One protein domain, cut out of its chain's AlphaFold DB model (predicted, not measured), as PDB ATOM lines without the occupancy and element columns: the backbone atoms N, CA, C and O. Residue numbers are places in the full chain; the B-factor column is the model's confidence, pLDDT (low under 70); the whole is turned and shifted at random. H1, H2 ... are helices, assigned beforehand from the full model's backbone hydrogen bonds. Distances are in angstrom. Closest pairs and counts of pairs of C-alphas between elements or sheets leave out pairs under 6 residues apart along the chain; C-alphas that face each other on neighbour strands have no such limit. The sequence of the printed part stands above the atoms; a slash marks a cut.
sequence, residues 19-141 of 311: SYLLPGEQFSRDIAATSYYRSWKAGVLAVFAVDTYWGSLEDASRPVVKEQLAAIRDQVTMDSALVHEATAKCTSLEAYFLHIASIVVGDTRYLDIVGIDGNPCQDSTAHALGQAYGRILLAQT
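AT A GLANCE: This is residues 19 to 141 of the 311 residues of an uncharacterized protein of Rhodosporidium toruloides (strain NP11) (UniProt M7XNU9). The longest helix, H3, runs along one side of a body with H6 in its middle. H2, H4 and H5 also pack on H6, with H1 crosswise near H2 and H4. The printed part has 123 residues with six named helices, H1 to H6, and no named strand: all helix, compact, radius of gyration of the C-alphas 14.6 A, spans 42 by 28 by 26 A.

IN THESE COORDINATES: H3, residues 63 to 87, is 35.3 A long from C-alpha 63 at (161.663, 155.095, 259.953). H6, 123 to 140, is 25.8 A long, ending at C-alpha 140 (162.831, 171.315, 256.664). H2, 35 to 50, has a kink of 26 degrees near residue 44. H1 is 24 to 32, H4 93 to 105, H5 107 to 114.

HOW THE PARTS SIT: H3 touches hub H6 (closest C-alphas Ile 72 and Leu 137, 5.6 A). H2 touches H6 at a steep tilt of 41 degrees (Val 44 and Gly 134, 4.1 A). H5 and H6 form a hairpin. Every O i to N i+4 pair is within hydrogen-bond range except in H2, 10 of 12.

THE WHOLE: The link H2 to H3 is long. The printed part has no cut; no printed residue is under 70.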
ATOM      1  N   SER A  19     157.322 166.672 241.388       82.62
ATOM      2  CA  SER A  19     156.260 166.831 240.387       82.62
ATOM      3  C   SER A  19     155.003 167.504 240.931       82.62
ATOM      4  O   SER A  19     154.213 167.983 240.130       82.62
ATOM      5  N   TYR A  20     154.817 167.603 242.251       86.56
ATOM      6  CA  TYR A  20     153.678 168.335 242.812       86.56
ATOM      7  C   TYR A  20     153.741 169.833 242.495       86.56
ATOM      8  O   TYR A  20     152.698 170.474 242.409       86.56
ATOM      9  N   LEU A  21     154.929 170.388 242.233       88.88
ATOM     10  CA  LEU A  21     155.089 171.778 241.784       88.88
ATOM     11  C   LEU A  21     154.563 172.026 240.359       88.88
ATOM     12  O   LEU A  21     154.480 173.177 239.934       88.88
ATOM     13  N   LEU A  22     154.252 170.973 239.596       89.25
ATOM     14  CA  LEU A  22     153.871 171.057 238.187       89.25
ATOM     15  C   LEU A  22     152.379 170.734 237.985       89.25
ATOM     16  O   LEU A  22     151.851 169.831 238.638       89.25
ATOM     17  N   PRO A  23     151.680 171.422 237.064       82.62
ATOM     18  CA  PRO A  23     150.262 171.222 236.818       82.62
ATOM     19  C   PRO A  23     150.050 170.055 235.845       82.62
ATOM     20  O   PRO A  23     150.094 170.201 234.624       82.62
ATOM     21  N   GLY A  24     149.795 168.867 236.389       83.00
ATOM     22  CA  GLY A  24     149.426 167.689 235.602       83.00
ATOM     23  C   GLY A  24     150.551 167.110 234.727       83.00
ATOM     24  O   GLY A  24     151.674 167.614 234.649       83.00
ATOM     25  N   GLU A  25     150.257 165.986 234.071       81.31
ATOM     26  CA  GLU A  25     151.274 165.183 233.376       81.31
ATOM     27  C   GLU A  25     151.783 165.814 232.075       81.31
ATOM     28  O   GLU A  25     152.976 165.742 231.786       81.31
ATOM     29  N   GLN A  26     150.901 166.442 231.288       83.19
ATOM     30  CA  GLN A  26     151.283 167.031 230.002       83.19
ATOM     31  C   GLN A  26     152.285 168.173 230.196       83.19
ATOM     32  O   GLN A  26     153.380 168.120 229.640       83.19
ATOM     33  N   PHE A  27     151.962 169.132 231.063       85.06
ATOM     34  CA  PHE A  27     152.866 170.234 231.385       85.06
ATOM     35  C   PHE A  27     154.184 169.728 231.972       85.06
ATOM     36  O   PHE A  27     155.252 170.229 231.629       85.06
ATOM     37  N   SER A  28     154.120 168.696 232.823       84.06
ATOM     38  CA  SER A  28     155.316 168.085 233.401       84.06
ATOM     39  C   SER A  28     156.277 167.556 232.340       84.06
ATOM     40  O   SER A  28     157.490 167.683 232.505       84.06
ATOM     41  N   ARG A  29     155.761 166.988 231.243       84.94
ATOM     42  CA  ARG A  29     156.588 166.567 230.103       84.94
ATOM     43  C   ARG A  29     157.187 167.761 229.371       84.94
ATOM     44  O   ARG A  29     158.382 167.749 229.086       84.94
ATOM     45  N   ASP A  30     156.376 168.781 229.117       88.69
ATOM     46  CA  ASP A  30     156.774 169.936 228.314       88.69
ATOM     47  C   ASP A  30     157.854 170.770 229.022       88.69
ATOM     48  O   ASP A  30     158.904 171.054 228.441       88.69
ATOM     49  N   ILE A  31     157.679 171.077 230.313       88.56
ATOM     50  CA  ILE A  31     158.689 171.814 231.086       88.56
ATOM     51  C   ILE A  31     159.962 170.988 231.307       88.56
ATOM     52  O   ILE A  31     161.063 171.537 231.279       88.56
ATOM     53  N   ALA A  32     159.852 169.660 231.452       86.25
ATOM     54  CA  ALA A  32     161.010 168.779 231.610       86.25
ATOM     55  C   ALA A  32     161.911 168.716 230.366       86.25
ATOM     56  O   ALA A  32     163.083 168.352 230.490       86.25
ATOM     57  N   ALA A  33     161.398 169.084 229.188       88.44
ATOM     58  CA  ALA A  33     162.193 169.187 227.967       88.44
ATOM     59  C   ALA A  33     163.097 170.435 227.946       88.44
ATOM     60  O   ALA A  33     164.092 170.470 227.216       88.44
ATOM     61  N   THR A  34     162.799 171.448 228.763       93.19
ATOM     62  CA  THR A  34     163.571 172.698 228.805       93.19
ATOM     63  C   THR A  34     164.936 172.494 229.477       93.19
ATOM     64  O   THR A  34     165.103 171.635 230.349       93.19
ATOM     65  N   SER A  35     165.964 173.238 229.053       94.56
ATOM     66  CA  SER A  35     167.300 173.132 229.665       94.56
ATOM     67  C   SER A  35     167.303 173.699 231.084       94.56
ATOM     68  O   SER A  35     167.748 173.019 232.007       94.56
ATOM     69  N   TYR A  36     166.696 174.871 231.286       94.12
ATOM     70  CA  TYR A  36     166.679 175.550 232.578       94.12
ATOM     71  C   TYR A  36     165.977 174.739 233.664       94.12
ATOM     72  O   TYR A  36     166.501 174.630 234.769       94.12
ATOM     73  N   TYR A  37     164.851 174.085 233.366       92.56
ATOM     74  CA  TYR A  37     164.169 173.264 234.366       92.56
ATOM     75  C   TYR A  37     164.996 172.027 234.739       92.56
ATOM     76  O   TYR A  37     165.064 171.647 235.909       92.56
ATOM     77  N   ARG A  38     165.689 171.417 233.765       91.56
ATOM     78  CA  ARG A  38     166.633 170.319 234.033       91.56
ATOM     79  C   ARG A  38     167.809 170.790 234.886       91.56
ATOM     80  O   ARG A  38     168.169 170.096 235.836       91.56
ATOM     81  N   SER A  39     168.355 171.968 234.597       94.50
ATOM     82  CA  SER A  39     169.442 172.588 235.361       94.50
ATOM     83  C   SER A  39     169.018 172.920 236.793       94.50
ATOM     84  O   SER A  39     169.734 172.578 237.736       94.50
ATOM     85  N   TRP A  40     167.821 173.484 236.973       95.38
ATOM     86  CA  TRP A  40     167.210 173.735 238.279       95.38
ATOM     87  C   TRP A  40     167.006 172.444 239.068       95.38
ATOM     88  O   TRP A  40     167.483 172.326 240.197       95.38
ATOM     89  N   LYS A  41     166.403 171.420 238.454       91.31
ATOM     90  CA  LYS A  41     166.229 170.104 239.079       91.31
ATOM     91  C   LYS A  41     167.573 169.511 239.509       91.31
ATOM     92  O   LYS A  41     167.691 169.009 240.624       91.31
ATOM     93  N   ALA A  42     168.588 169.577 238.647       90.62
ATOM     94  CA  ALA A  42     169.933 169.116 238.978       90.62
ATOM     95  C   ALA A  42     170.519 169.886 240.173       90.62
ATOM     96  O   ALA A  42     171.161 169.278 241.023       90.62
ATOM     97  N   GLY A  43     170.249 171.190 240.280       93.69
ATOM     98  CA  GLY A  43     170.635 172.018 241.424       93.69
ATOM     99  C   GLY A  43     169.985 171.571 242.730       93.69
ATOM    100  O   GLY A  43     170.682 171.422 243.733       93.69
ATOM    101  N   VAL A  44     168.678 171.281 242.711       92.81
ATOM    102  CA  VAL A  44     167.958 170.751 243.884       92.81
ATOM    103  C   VAL A  44     168.595 169.441 244.347       92.81
ATOM    104  O   VAL A  44     168.939 169.297 245.517       92.81
ATOM    105  N   LEU A  45     168.803 168.499 243.423       89.25
ATOM    106  CA  LEU A  45     169.348 167.174 243.734       89.25
ATOM    107  C   LEU A  45     170.817 167.220 244.175       89.25
ATOM    108  O   LEU A  45     171.218 166.432 245.030       89.25
ATOM    109  N   ALA A  46     171.611 168.154 243.643       90.31
ATOM    110  CA  ALA A  46     173.013 168.319 244.014       90.31
ATOM    111  C   ALA A  46     173.190 168.628 245.509       90.31
ATOM    112  O   ALA A  46     174.155 168.167 246.114       90.31
ATOM    113  N   VAL A  47     172.244 169.345 246.128       91.19
ATOM    114  CA  VAL A  47     172.286 169.626 247.574       91.19
ATOM    115  C   VAL A  47     172.223 168.337 248.389       91.19
ATOM    116  O   VAL A  47     173.016 168.155 249.309       91.19
ATOM    117  N   PHE A  48     171.331 167.418 248.022       87.06
ATOM    118  CA  PHE A  48     171.199 166.126 248.698       87.06
ATOM    119  C   PHE A  48     172.353 165.177 248.374       87.06
ATOM    120  O   PHE A  48     172.760 164.407 249.235       87.06
ATOM    121  N   ALA A  49     172.902 165.242 247.157       85.38
ATOM    122  CA  ALA A  49     174.052 164.431 246.760       85.38
ATOM    123  C   ALA A  49     175.324 164.779 247.553       85.38
ATOM    124  O   ALA A  49     176.125 163.897 247.850       85.38
ATOM    125  N   VAL A  50     175.519 166.065 247.862       85.94
ATOM    126  CA  VAL A  50     176.703 166.568 248.578       85.94
ATOM    127  C   VAL A  50     176.534 166.487 250.098       85.94
ATOM    128  O   VAL A  50     177.531 166.454 250.822       85.94
ATOM    129  N   ASP A  51     175.300 166.441 250.609       85.69
ATOM    130  CA  ASP A  51     175.070 166.247 252.040       85.69
ATOM    131  C   ASP A  51     175.573 164.868 252.487       85.69
ATOM    132  O   ASP A  51     175.225 163.837 251.918       85.69
ATOM    133  N   THR A  52     176.394 164.846 253.536       83.50
ATOM    134  CA  THR A  52     177.083 163.629 253.991       83.50
ATOM    135  C   THR A  52     176.145 162.534 254.472       83.50
ATOM    136  O   THR A  52     176.529 161.373 254.430       83.50
ATOM    137  N   TYR A  53     174.944 162.883 254.934       83.38
ATOM    138  CA  TYR A  53     173.941 161.907 255.342       83.38
ATOM    139  C   TYR A  53     173.097 161.482 254.150       83.38
ATOM    140  O   TYR A  53     173.038 160.295 253.852       83.38
ATOM    141  N   TRP A  54     172.492 162.428 253.429       82.81
ATOM    142  CA  TRP A  54     171.610 162.103 252.305       82.81
ATOM    143  C   TRP A  54     172.346 161.431 251.144       82.81
ATOM    144  O   TRP A  54     171.814 160.495 250.550       82.81
ATOM    145  N   GLY A  55     173.578 161.852 250.862       79.81
ATOM    146  CA  GLY A  55     174.435 161.259 249.840       79.81
ATOM    147  C   GLY A  55     174.870 159.829 250.167       79.81
ATOM    148  O   GLY A  55     175.152 159.064 249.248       79.81
ATOM    149  N   SER A  56     174.870 159.441 251.451       79.81
ATOM    150  CA  SER A  56     175.197 158.081 251.901       79.81
ATOM    151  C   SER A  56     173.973 157.191 252.146       79.81
ATOM    152  O   SER A  56     174.130 156.054 252.587       79.81
ATOM    153  N   LEU A  57     172.745 157.685 251.940       78.12
ATOM    154  CA  LEU A  57     171.538 156.891 252.184       78.12
ATOM    155  C   LEU A  57     171.313 155.864 251.072       78.12
ATOM    156  O   LEU A  57     170.947 156.208 249.945       78.12
ATOM    157  N   GLU A  58     171.442 154.591 251.438       73.69
ATOM    158  CA  GLU A  58     171.155 153.442 250.569       73.69
ATOM    159  C   GLU A  58     169.752 152.850 250.799       73.69
ATOM    160  O   GLU A  58     169.211 152.185 249.919       73.69
ATOM    161  N   ASP A  59     169.138 153.112 251.961       72.81
ATOM    162  CA  ASP A  59     167.850 152.534 252.362       72.81
ATOM    163  C   ASP A  59     166.836 153.604 252.802       72.81
ATOM    164  O   ASP A  59     166.978 154.249 253.844       72.81
ATOM    165  N   ALA A  60     165.772 153.753 252.008       74.31
ATOM    166  CA  ALA A  60     164.655 154.664 252.269       74.31
ATOM    167  C   ALA A  60     163.621 154.106 253.263       74.31
ATOM    168  O   ALA A  60     162.706 154.818 253.678       74.31
ATOM    169  N   SER A  61     163.701 152.815 253.597       72.88
ATOM    170  CA  SER A  61     162.682 152.127 254.389       72.88
ATOM    171  C   SER A  61     162.795 152.410 255.890       72.88
ATOM    172  O   SER A  61     161.799 152.254 256.613       72.88
ATOM    173  N   ARG A  62     163.967 152.884 256.344       78.50
ATOM    174  CA  ARG A  62     164.244 153.251 257.738       78.50
ATOM    175  C   ARG A  62     163.245 154.306 258.238       78.50
ATOM    176  O   ARG A  62     163.036 155.306 257.548       78.50
ATOM    177  N   PRO A  63     162.669 154.157 259.447       80.75
ATOM    178  CA  PRO A  63     161.663 155.095 259.953       80.75
ATOM    179  C   PRO A  63     162.148 156.550 260.010       80.75
ATOM    180  O   PRO A  63     161.434 157.438 259.560       80.75
ATOM    181  N   VAL A  64     163.394 156.780 260.446       81.12
ATOM    182  CA  VAL A  64     164.014 158.118 260.459       81.12
ATOM    183  C   VAL A  64     164.061 158.750 259.062       81.12
ATOM    184  O   VAL A  64     163.781 159.931 258.903       81.12
ATOM    185  N   VAL A  65     164.354 157.959 258.024       83.56
ATOM    186  CA  VAL A  65     164.418 158.443 256.638       83.56
ATOM    187  C   VAL A  65     163.016 158.753 256.119       83.56
ATOM    188  O   VAL A  65     162.824 159.764 255.449       83.56
ATOM    189  N   LYS A  66     162.016 157.934 256.470       82.50
ATOM    190  CA  LYS A  66     160.609 158.193 256.125       82.50
ATOM    191  C   LYS A  66     160.100 159.498 256.726       82.50
ATOM    192  O   LYS A  66     159.426 160.242 256.026       82.50
ATOM    193  N   GLU A  67     160.433 159.780 257.981       82.81
ATOM    194  CA  GLU A  67     160.058 161.028 258.652       82.81
ATOM    195  C   GLU A  67     160.708 162.243 257.980       82.81
ATOM    196  O   GLU A  67     160.037 163.221 257.662       82.81
ATOM    197  N   GLN A  68     161.995 162.140 257.643       87.06
ATOM    198  CA  GLN A  68     162.707 163.200 256.930       87.06
ATOM    199  C   GLN A  68     162.138 163.448 255.523       87.06
ATOM    200  O   GLN A  68     161.983 164.593 255.103       87.06
ATOM    201  N   LEU A  69     161.799 162.380 254.793       85.94
ATOM    202  CA  LEU A  69     161.152 162.472 253.481       85.94
ATOM    203  C   LEU A  69     159.723 163.018 253.575       85.94
ATOM    204  O   LEU A  69     159.295 163.727 252.666       85.94
ATOM    205  N   ALA A  70     158.993 162.701 254.648       85.75
ATOM    206  CA  ALA A  70     157.665 163.251 254.896       85.75
ATOM    207  C   ALA A  70     157.736 164.773 255.068       85.75
ATOM    208  O   ALA A  70     157.017 165.472 254.367       85.75
ATOM    209  N   ALA A  71     158.681 165.280 255.866       87.88
ATOM    210  CA  ALA A  71     158.881 166.720 256.035       87.88
ATOM    211  C   ALA A  71     159.203 167.438 254.707       87.88
ATOM    212  O   ALA A  71     158.610 168.468 254.394       87.88
ATOM    213  N   ILE A  72     160.080 166.858 253.874       89.94
ATOM    214  CA  ILE A  72     160.371 167.395 252.529       89.94
ATOM    215  C   ILE A  72     159.107 167.415 251.665       89.94
ATOM    216  O   ILE A  72     158.832 168.401 250.983       89.94
ATOM    217  N   ARG A  73     158.336 166.323 251.668       88.62
ATOM    218  CA  ARG A  73     157.109 166.214 250.872       88.62
ATOM    219  C   ARG A  73     156.057 167.223 251.318       88.62
ATOM    220  O   ARG A  73     155.396 167.809 250.462       88.62
ATOM    221  N   ASP A  74     155.891 167.404 252.620       89.94
ATOM    222  CA  ASP A  74     154.905 168.319 253.181       89.94
ATOM    223  C   ASP A  74     155.255 169.764 252.793       89.94
ATOM    224  O   ASP A  74     154.391 170.472 252.274       89.94
ATOM    225  N   GLN A  75     156.536 170.149 252.869       93.25
ATOM    226  CA  GLN A  75     157.005 171.442 252.360       93.25
ATOM    227  C   GLN A  75     156.708 171.617 250.866       93.25
ATOM    228  O   GLN A  75     156.121 172.616 250.464       93.25
ATOM    229  N   VAL A  76     157.050 170.631 250.033       92.44
ATOM    230  CA  VAL A  76     156.825 170.725 248.579       92.44
ATOM    231  C   VAL A  76     155.334 170.812 248.247       92.44
ATOM    232  O   VAL A  76     154.952 171.436 247.260       92.44
ATOM    233  N   THR A  77     154.480 170.201 249.068       91.19
ATOM    234  CA  THR A  77     153.022 170.285 248.929       91.19
ATOM    235  C   THR A  77     152.513 171.684 249.280       91.19
ATOM    236  O   THR A  77     151.661 172.215 248.569       91.19
ATOM    237  N   MET A  78     153.054 172.308 250.328       92.19
ATOM    238  CA  MET A  78     152.751 173.704 250.657       92.19
ATOM    239  C   MET A  78     153.204 174.652 249.545       92.19
ATOM    240  O   MET A  78     152.418 175.469 249.069       92.19
ATOM    241  N   ASP A  79     154.441 174.494 249.078       94.56
ATOM    242  CA  ASP A  79     155.007 175.306 248.000       94.56
ATOM    243  C   ASP A  79     154.226 175.132 246.693       94.56
ATOM    244  O   ASP A  79     153.965 176.097 245.982       94.56
ATOM    245  N   SER A  80     153.783 173.908 246.404       92.19
ATOM    246  CA  SER A  80     152.910 173.592 245.273       92.19
ATOM    247  C   SER A  80     151.610 174.394 245.311       92.19
ATOM    248  O   SER A  80     151.242 174.986 244.298       92.19
ATOM    249  N   ALA A  81     150.942 174.480 246.465       91.94
ATOM    250  CA  ALA A  81     149.715 175.261 246.598       91.94
ATOM    251  C   ALA A  81     149.947 176.746 246.267       91.94
ATOM    252  O   ALA A  81     149.188 177.325 245.490       91.94
ATOM    253  N   LEU A  82     151.036 177.327 246.784       93.12
ATOM    254  CA  LEU A  82     151.415 178.717 246.518       93.12
ATOM    255  C   LEU A  82     151.750 178.949 245.038       93.12
ATOM    256  O   LEU A  82     151.314 179.933 244.441       93.12
ATOM    257  N   VAL A  83     152.499 178.027 244.426       93.19
ATOM    258  CA  VAL A  83     152.855 178.094 243.005       93.19
ATOM    259  C   VAL A  83     151.608 178.003 242.132       93.19
ATOM    260  O   VAL A  83     151.443 178.836 241.243       93.19
ATOM    261  N   HIS A  84     150.716 177.041 242.370       90.94
ATOM    262  CA  HIS A  84     149.498 176.863 241.571       90.94
ATOM    263  C   HIS A  84     148.559 178.065 241.674       90.94
ATOM    264  O   HIS A  84     147.974 178.474 240.672       90.94
ATOM    265  N   GLU A  85     148.449 178.671 242.858       91.06
ATOM    266  CA  GLU A  85     147.677 179.899 243.049       91.06
ATOM    267  C   GLU A  85     148.263 181.062 242.234       91.06
ATOM    268  O   GLU A  85     147.552 181.711 241.463       91.06
ATOM    269  N   ALA A  86     149.575 181.288 242.339       89.12
ATOM    270  CA  ALA A  86     150.249 182.378 241.640       89.12
ATOM    271  C   ALA A  86     150.295 182.191 240.114       89.12
ATOM    272  O   ALA A  86     150.302 183.167 239.364       89.12
ATOM    273  N   THR A  87     150.308 180.942 239.641       89.44
ATOM    274  CA  THR A  87     150.475 180.601 238.222       89.44
ATOM    275  C   THR A  87     149.172 180.293 237.490       89.44
ATOM    276  O   THR A  87     149.203 179.976 236.301       89.44
ATOM    277  N   ALA A  88     148.012 180.458 238.136       85.56
ATOM    278  CA  ALA A  88     146.699 180.141 237.563       85.56
ATOM    279  C   ALA A  88     146.408 180.817 236.204       85.56
ATOM    280  O   ALA A  88     145.552 180.358 235.448       85.56
ATOM    281  N   LYS A  89     147.104 181.919 235.887       84.75
ATOM    282  CA  LYS A  89     146.969 182.681 234.632       84.75
ATOM    283  C   LYS A  89     148.202 182.603 233.721       84.75
ATOM    284  O   LYS A  89     148.234 183.280 232.695       84.75
ATOM    285  N   CYS A  90     149.222 181.827 234.081       86.31
ATOM    286  CA  CYS A  90     150.430 181.692 233.274       86.31
ATOM    287  C   CYS A  90     150.134 180.926 231.983       86.31
ATOM    288  O   CYS A  90     149.576 179.834 232.006       86.31
ATOM    289  N   THR A  91     150.552 181.487 230.849       81.00
ATOM    290  CA  THR A  91     150.337 180.892 229.521       81.00
ATOM    291  C   THR A  91     151.609 180.316 228.900       81.00
ATOM    292  O   THR A  91     151.534 179.676 227.852       81.00
ATOM    293  N   SER A  92     152.778 180.514 229.522       90.12
ATOM    294  CA  SER A  92     154.067 180.021 229.026       90.12
ATOM    295  C   SER A  92     154.837 179.232 230.089       90.12
ATOM    296  O   SER A  92     154.721 179.491 231.289       90.12
ATOM    297  N   LEU A  93     155.656 178.276 229.629       90.88
ATOM    298  CA  LEU A  93     156.538 177.470 230.486       90.88
ATOM    299  C   LEU A  93     157.555 178.339 231.235       90.88
ATOM    300  O   LEU A  93     157.855 178.080 232.397       90.88
ATOM    301  N   GLU A  94     158.054 179.381 230.570       92.94
ATOM    302  CA  GLU A  94     159.019 180.319 231.135       92.94
ATOM    303  C   GLU A  94     158.407 181.113 232.288       92.94
ATOM    304  O   GLU A  94     158.939 181.084 233.393       92.94
ATOM    305  N   ALA A  95     157.241 181.737 232.077       91.50
ATOM    306  CA  ALA A  95     156.557 182.483 233.130       91.50
ATOM    307  C   ALA A  95     156.249 181.589 234.340       91.50
ATOM    308  O   ALA A  95     156.476 181.987 235.480       91.50
ATOM    309  N   TYR A  96     155.803 180.355 234.096       93.44
ATOM    310  CA  TYR A  96     155.558 179.388 235.161       93.44
ATOM    311  C   TYR A  96     156.840 179.045 235.939       93.44
ATOM    312  O   TYR A  96     156.833 179.022 237.168       93.44
ATOM    313  N   PHE A  97     157.958 178.811 235.244       94.25
ATOM    314  CA  PHE A  97     159.246 178.540 235.884       94.25
ATOM    315  C   PHE A  97     159.728 179.708 236.751       94.25
ATOM    316  O   PHE A  97     160.214 179.475 237.857       94.25
ATOM    317  N   LEU A  98     159.563 180.947 236.281       93.12
ATOM    318  CA  LEU A  98     159.905 182.142 237.055       93.12
ATOM    319  C   LEU A  98     159.135 182.188 238.376       93.12
ATOM    320  O   LEU A  98     159.746 182.408 239.419       93.12
ATOM    321  N   HIS A  99     157.831 181.900 238.339       92.81
ATOM    322  CA  HIS A  99     157.005 181.827 239.542       92.81
ATOM    323  C   HIS A  99     157.391 180.672 240.463       92.81
ATOM    324  O   HIS A  99     157.481 180.900 241.665       92.81
ATOM    325  N   ILE A 100     157.676 179.465 239.944       93.56
ATOM    326  CA  ILE A 100     158.233 178.390 240.785       93.56
ATOM    327  C   ILE A 100     159.467 178.927 241.506       93.56
ATOM    328  O   ILE A 100     159.531 178.893 242.729       93.56
ATOM    329  N   ALA A 101     160.446 179.422 240.750       93.88
ATOM    330  CA  ALA A 101     161.732 179.800 241.300       93.88
ATOM    331  C   ALA A 101     161.628 180.943 242.317       93.88
ATOM    332  O   ALA A 101     162.312 180.876 243.334       93.88
ATOM    333  N   SER A 102     160.790 181.957 242.084       94.31
ATOM    334  CA  SER A 102     160.636 183.070 243.027       94.31
ATOM    335  C   SER A 102     159.895 182.649 244.293       94.31
ATOM    336  O   SER A 102     160.343 182.965 245.390       94.31
ATOM    337  N   ILE A 103     158.815 181.871 244.164       95.00
ATOM    338  CA  ILE A 103     157.968 181.470 245.295       95.00
ATOM    339  C   ILE A 103     158.721 180.525 246.223       95.00
ATOM    340  O   ILE A 103     158.785 180.766 247.425       95.00
ATOM    341  N   VAL A 104     159.335 179.476 245.673       95.31
ATOM    342  CA  VAL A 104     159.956 178.433 246.502       95.31
ATOM    343  C   VAL A 104     161.293 178.863 247.113       95.31
ATOM    344  O   VAL A 104     161.751 178.271 248.087       95.31
ATOM    345  N   VAL A 105     161.949 179.877 246.538       94.88
ATOM    346  CA  VAL A 105     163.206 180.440 247.063       94.88
ATOM    347  C   VAL A 105     162.954 181.666 247.949       94.88
ATOM    348  O   VAL A 105     163.753 181.937 248.851       94.88
ATOM    349  N   GLY A 106     161.848 182.375 247.721       93.62
ATOM    350  CA  GLY A 106     161.515 183.665 248.318       93.62
ATOM    351  C   GLY A 106     162.136 184.841 247.555       93.62
ATOM    352  O   GLY A 106     163.301 184.786 247.153       93.62
ATOM    353  N   ASP A 107     161.375 185.928 247.411       90.25
ATOM    354  CA  ASP A 107     161.705 187.076 246.550       90.25
ATOM    355  C   ASP A 107     163.094 187.671 246.809       90.25
ATOM    356  O   ASP A 107     163.860 187.888 245.871       90.25
ATOM    357  N   THR A 108     163.468 187.884 248.075       90.19
ATOM    358  CA  THR A 108     164.775 188.462 248.426       90.19
ATOM    359  C   THR A 108     165.922 187.608 247.896       90.19
ATOM    360  O   THR A 108     166.815 188.098 247.212       90.19
ATOM    361  N   ARG A 109     165.878 186.301 248.166       91.69
ATOM    362  CA  ARG A 109     166.950 185.382 247.783       91.69
ATOM    363  C   ARG A 109     166.928 185.076 246.288       91.69
ATOM    364  O   ARG A 109     167.976 184.819 245.703       91.69
ATOM    365  N   TYR A 110     165.751 185.107 245.674       93.62
ATOM    366  CA  TYR A 110     165.605 185.038 244.228       93.62
ATOM    367  C   TYR A 110     166.338 186.204 243.555       93.62
ATOM    368  O   TYR A 110     167.182 185.970 242.689       93.62
ATOM    369  N   LEU A 111     166.095 187.439 244.006       92.62
ATOM    370  CA  LEU A 111     166.764 188.633 243.484       92.62
ATOM    371  C   LEU A 111     168.277 188.612 243.734       92.62
ATOM    372  O   LEU A 111     169.029 189.002 242.847       92.62
ATOM    373  N   ASP A 112     168.735 188.099 244.878       93.00
ATOM    374  CA  ASP A 112     170.171 187.950 245.157       93.00
ATOM    375  C   ASP A 112     170.870 186.989 244.178       93.00
ATOM    376  O   ASP A 112     172.039 187.178 243.844       93.00
ATOM    377  N   ILE A 113     170.174 185.937 243.729       93.38
ATOM    378  CA  ILE A 113     170.732 184.920 242.822       93.38
ATOM    379  C   ILE A 113     170.653 185.368 241.365       93.38
ATOM    380  O   ILE A 113     171.593 185.148 240.603       93.38
ATOM    381  N   VAL A 114     169.523 185.949 240.964       93.81
ATOM    382  CA  VAL A 114     169.302 186.398 239.586       93.81
ATOM    383  C   VAL A 114     170.060 187.699 239.326       93.81
ATOM    384  O   VAL A 114     170.653 187.861 238.265       93.81
ATOM    385  N   GLY A 115     170.111 188.610 240.295       89.50
ATOM    386  CA  GLY A 115     170.597 189.969 240.090       89.50
ATOM    387  C   GLY A 115     169.614 190.824 239.283       89.50
ATOM    388  O   GLY A 115     168.543 190.373 238.886       89.50
ATOM    389  N   ILE A 116     169.985 192.084 239.049       80.44
ATOM    390  CA  ILE A 116     169.113 193.085 238.405       80.44
ATOM    391  C   ILE A 116     168.868 192.761 236.920       80.44
ATOM    392  O   ILE A 116     167.749 192.926 236.445       80.44
ATOM    393  N   ASP A 117     169.885 192.247 236.219       80.19
ATOM    394  CA  ASP A 117     169.849 191.984 234.769       80.19
ATOM    395  C   ASP A 117     170.049 190.499 234.413       80.19
ATOM    396  O   ASP A 117     170.301 190.150 233.257       80.19
ATOM    397  N   GLY A 118     170.012 189.601 235.400       86.94
ATOM    398  CA  GLY A 118     170.250 188.185 235.139       86.94
ATOM    399  C   GLY A 118     169.050 187.496 234.509       86.94
ATOM    400  O   GLY A 118     167.899 187.860 234.727       86.94
ATOM    401  N   ASN A 119     169.333 186.444 233.742       92.31
ATOM    402  CA  ASN A 119     168.309 185.583 233.171       92.31
ATOM    403  C   ASN A 119     168.113 184.341 234.064       92.31
ATOM    404  O   ASN A 119     169.012 183.492 234.125       92.31
ATOM    405  N   PRO A 120     166.952 184.174 234.722       92.06
ATOM    406  CA  PRO A 120     166.650 182.995 235.537       92.06
ATOM    407  C   PRO A 120     166.627 181.692 234.728       92.06
ATOM    408  O   PRO A 120     166.919 180.629 235.272       92.06
ATOM    409  N   CYS A 121     166.316 181.770 233.430       94.88
ATOM    410  CA  CYS A 121     166.296 180.646 232.496       94.88
ATOM    411  C   CYS A 121     167.668 180.336 231.879       94.88
ATOM    412  O   CYS A 121     167.781 179.454 231.030       94.88
ATOM    413  N   GLN A 122     168.733 181.020 232.300       96.31
ATOM    414  CA  GLN A 122     170.091 180.573 232.014       96.31
ATOM    415  C   GLN A 122     170.423 179.360 232.890       96.31
ATOM    416  O   GLN A 122     170.190 179.387 234.097       96.31
ATOM    417  N   ASP A 123     171.020 178.314 232.311       95.06
ATOM    418  CA  ASP A 123     171.270 177.044 233.010       95.06
ATOM    419  C   ASP A 123     172.034 177.207 234.337       95.06
ATOM    420  O   ASP A 123     171.667 176.589 235.336       95.06
ATOM    421  N   SER A 124     173.049 178.075 234.394       95.31
ATOM    422  CA  SER A 124     173.802 178.349 235.628       95.31
ATOM    423  C   SER A 124     172.949 179.014 236.712       95.31
ATOM    424  O   SER A 124     173.037 178.636 237.881       95.31
ATOM    425  N   THR A 125     172.103 179.973 236.332       96.69
ATOM    426  CA  THR A 125     171.202 180.690 237.248       96.69
ATOM    427  C   THR A 125     170.094 179.765 237.732       96.69
ATOM    428  O   THR A 125     169.858 179.653 238.934       96.69
ATOM    429  N   ALA A 126     169.479 179.016 236.816       96.69
ATOM    430  CA  ALA A 126     168.485 178.003 237.129       96.69
ATOM    431  C   ALA A 126     169.053 176.953 238.093       96.69
ATOM    432  O   ALA A 126     168.409 176.612 239.084       96.69
ATOM    433  N   HIS A 127     170.286 176.492 237.862       96.38
ATOM    434  CA  HIS A 127     170.976 175.580 238.770       96.38
ATOM    435  C   HIS A 127     171.184 176.189 240.163       96.38
ATOM    436  O   HIS A 127     170.911 175.521 241.160       96.38
ATOM    437  N   ALA A 128     171.613 177.450 240.257       96.75
ATOM    438  CA  ALA A 128     171.787 178.144 241.535       96.75
ATOM    439  C   ALA A 128     170.460 178.321 242.298       96.75
ATOM    440  O   ALA A 128     170.404 178.067 243.502       96.75
ATOM    441  N   LEU A 129     169.376 178.669 241.598       97.25
ATOM    442  CA  LEU A 129     168.016 178.714 242.151       97.25
ATOM    443  C   LEU A 129     167.573 177.330 242.649       97.25
ATOM    444  O   LEU A 129     167.023 177.200 243.742       97.25
ATOM    445  N   GLY A 130     167.893 176.279 241.893       96.06
ATOM    446  CA  GLY A 130     167.665 174.895 242.294       96.06
ATOM    447  C   GLY A 130     168.416 174.527 243.571       96.06
ATOM    448  O   GLY A 130     167.834 173.970 244.497       96.06
ATOM    449  N   GLN A 131     169.694 174.896 243.676       95.81
ATOM    450  CA  GLN A 131     170.467 174.691 244.902       95.81
ATOM    451  C   GLN A 131     169.893 175.472 246.088       95.81
ATOM    452  O   GLN A 131     169.924 174.987 247.217       95.81
ATOM    453  N   ALA A 132     169.386 176.685 245.866       96.75
ATOM    454  CA  ALA A 132     168.761 177.468 246.924       96.75
ATOM    455  C   ALA A 132     167.515 176.762 247.466       96.75
ATOM    456  O   ALA A 132     167.405 176.586 248.681       96.75
ATOM    457  N   TYR A 133     166.652 176.271 246.577       96.19
ATOM    458  CA  TYR A 133     165.480 175.500 246.974       96.19
ATOM    459  C   TYR A 133     165.847 174.163 247.628       96.19
ATOM    460  O   TYR A 133     165.326 173.830 248.687       96.19
ATOM    461  N   GLY A 134     166.823 173.428 247.085       93.56
ATOM    462  CA  GLY A 134     167.320 172.194 247.698       93.56
ATOM    463  C   GLY A 134     167.807 172.398 249.136       93.56
ATOM    464  O   GLY A 134     167.548 171.561 249.996       93.56
ATOM    465  N   ARG A 135     168.445 173.539 249.438       93.81
ATOM    466  CA  ARG A 135     168.835 173.899 250.813       93.81
ATOM    467  C   ARG A 135     167.633 174.216 251.701       93.81
ATOM    468  O   ARG A 135     167.682 173.880 252.878       93.81
ATOM    469  N   ILE A 136     166.588 174.847 251.161       93.88
ATOM    470  CA  ILE A 136     165.334 175.094 251.892       93.88
ATOM    471  C   ILE A 136     164.692 173.757 252.259       93.88
ATOM    472  O   ILE A 136     164.416 173.525 253.430       93.88
ATOM    473  N   LEU A 137     164.560 172.841 251.298       92.69
ATOM    474  CA  LEU A 137     164.022 171.502 251.542       92.69
ATOM    475  C   LEU A 137     164.848 170.718 252.559       92.69
ATOM    476  O   LEU A 137     164.290 170.117 253.471       92.69
ATOM    477  N   LEU A 138     166.177 170.748 252.435       90.38
ATOM    478  CA  LEU A 138     167.067 170.103 253.395       90.38
ATOM    479  C   LEU A 138     166.896 170.685 254.809       90.38
ATOM    480  O   LEU A 138     166.934 169.932 255.781       90.38
ATOM    481  N   ALA A 139     166.670 171.994 254.931       89.81
ATOM    482  CA  ALA A 139     166.436 172.657 256.212       89.81
ATOM    483  C   ALA A 139     165.109 172.249 256.877       89.81
ATOM    484  O   ALA A 139     165.042 172.270 258.100       89.81
ATOM    485  N   GLN A 140     164.100 171.819 256.108       89.44
ATOM    486  CA  GLN A 140     162.831 171.315 256.664       89.44
ATOM    487  C   GLN A 140     162.948 169.922 257.287       89.44
ATOM    488  O   GLN A 140     162.059 169.471 258.005       89.44
ATOM    489  N   THR A 141     164.027 169.202 256.997       90.62
ATOM    490  CA  THR A 141     164.245 167.868 257.557       90.62
ATOM    491  C   THR A 141     164.535 167.989 259.061       90.62
ATOM    492  O   THR A 141     165.253 168.913 259.441       90.62
TER     493      THR A 141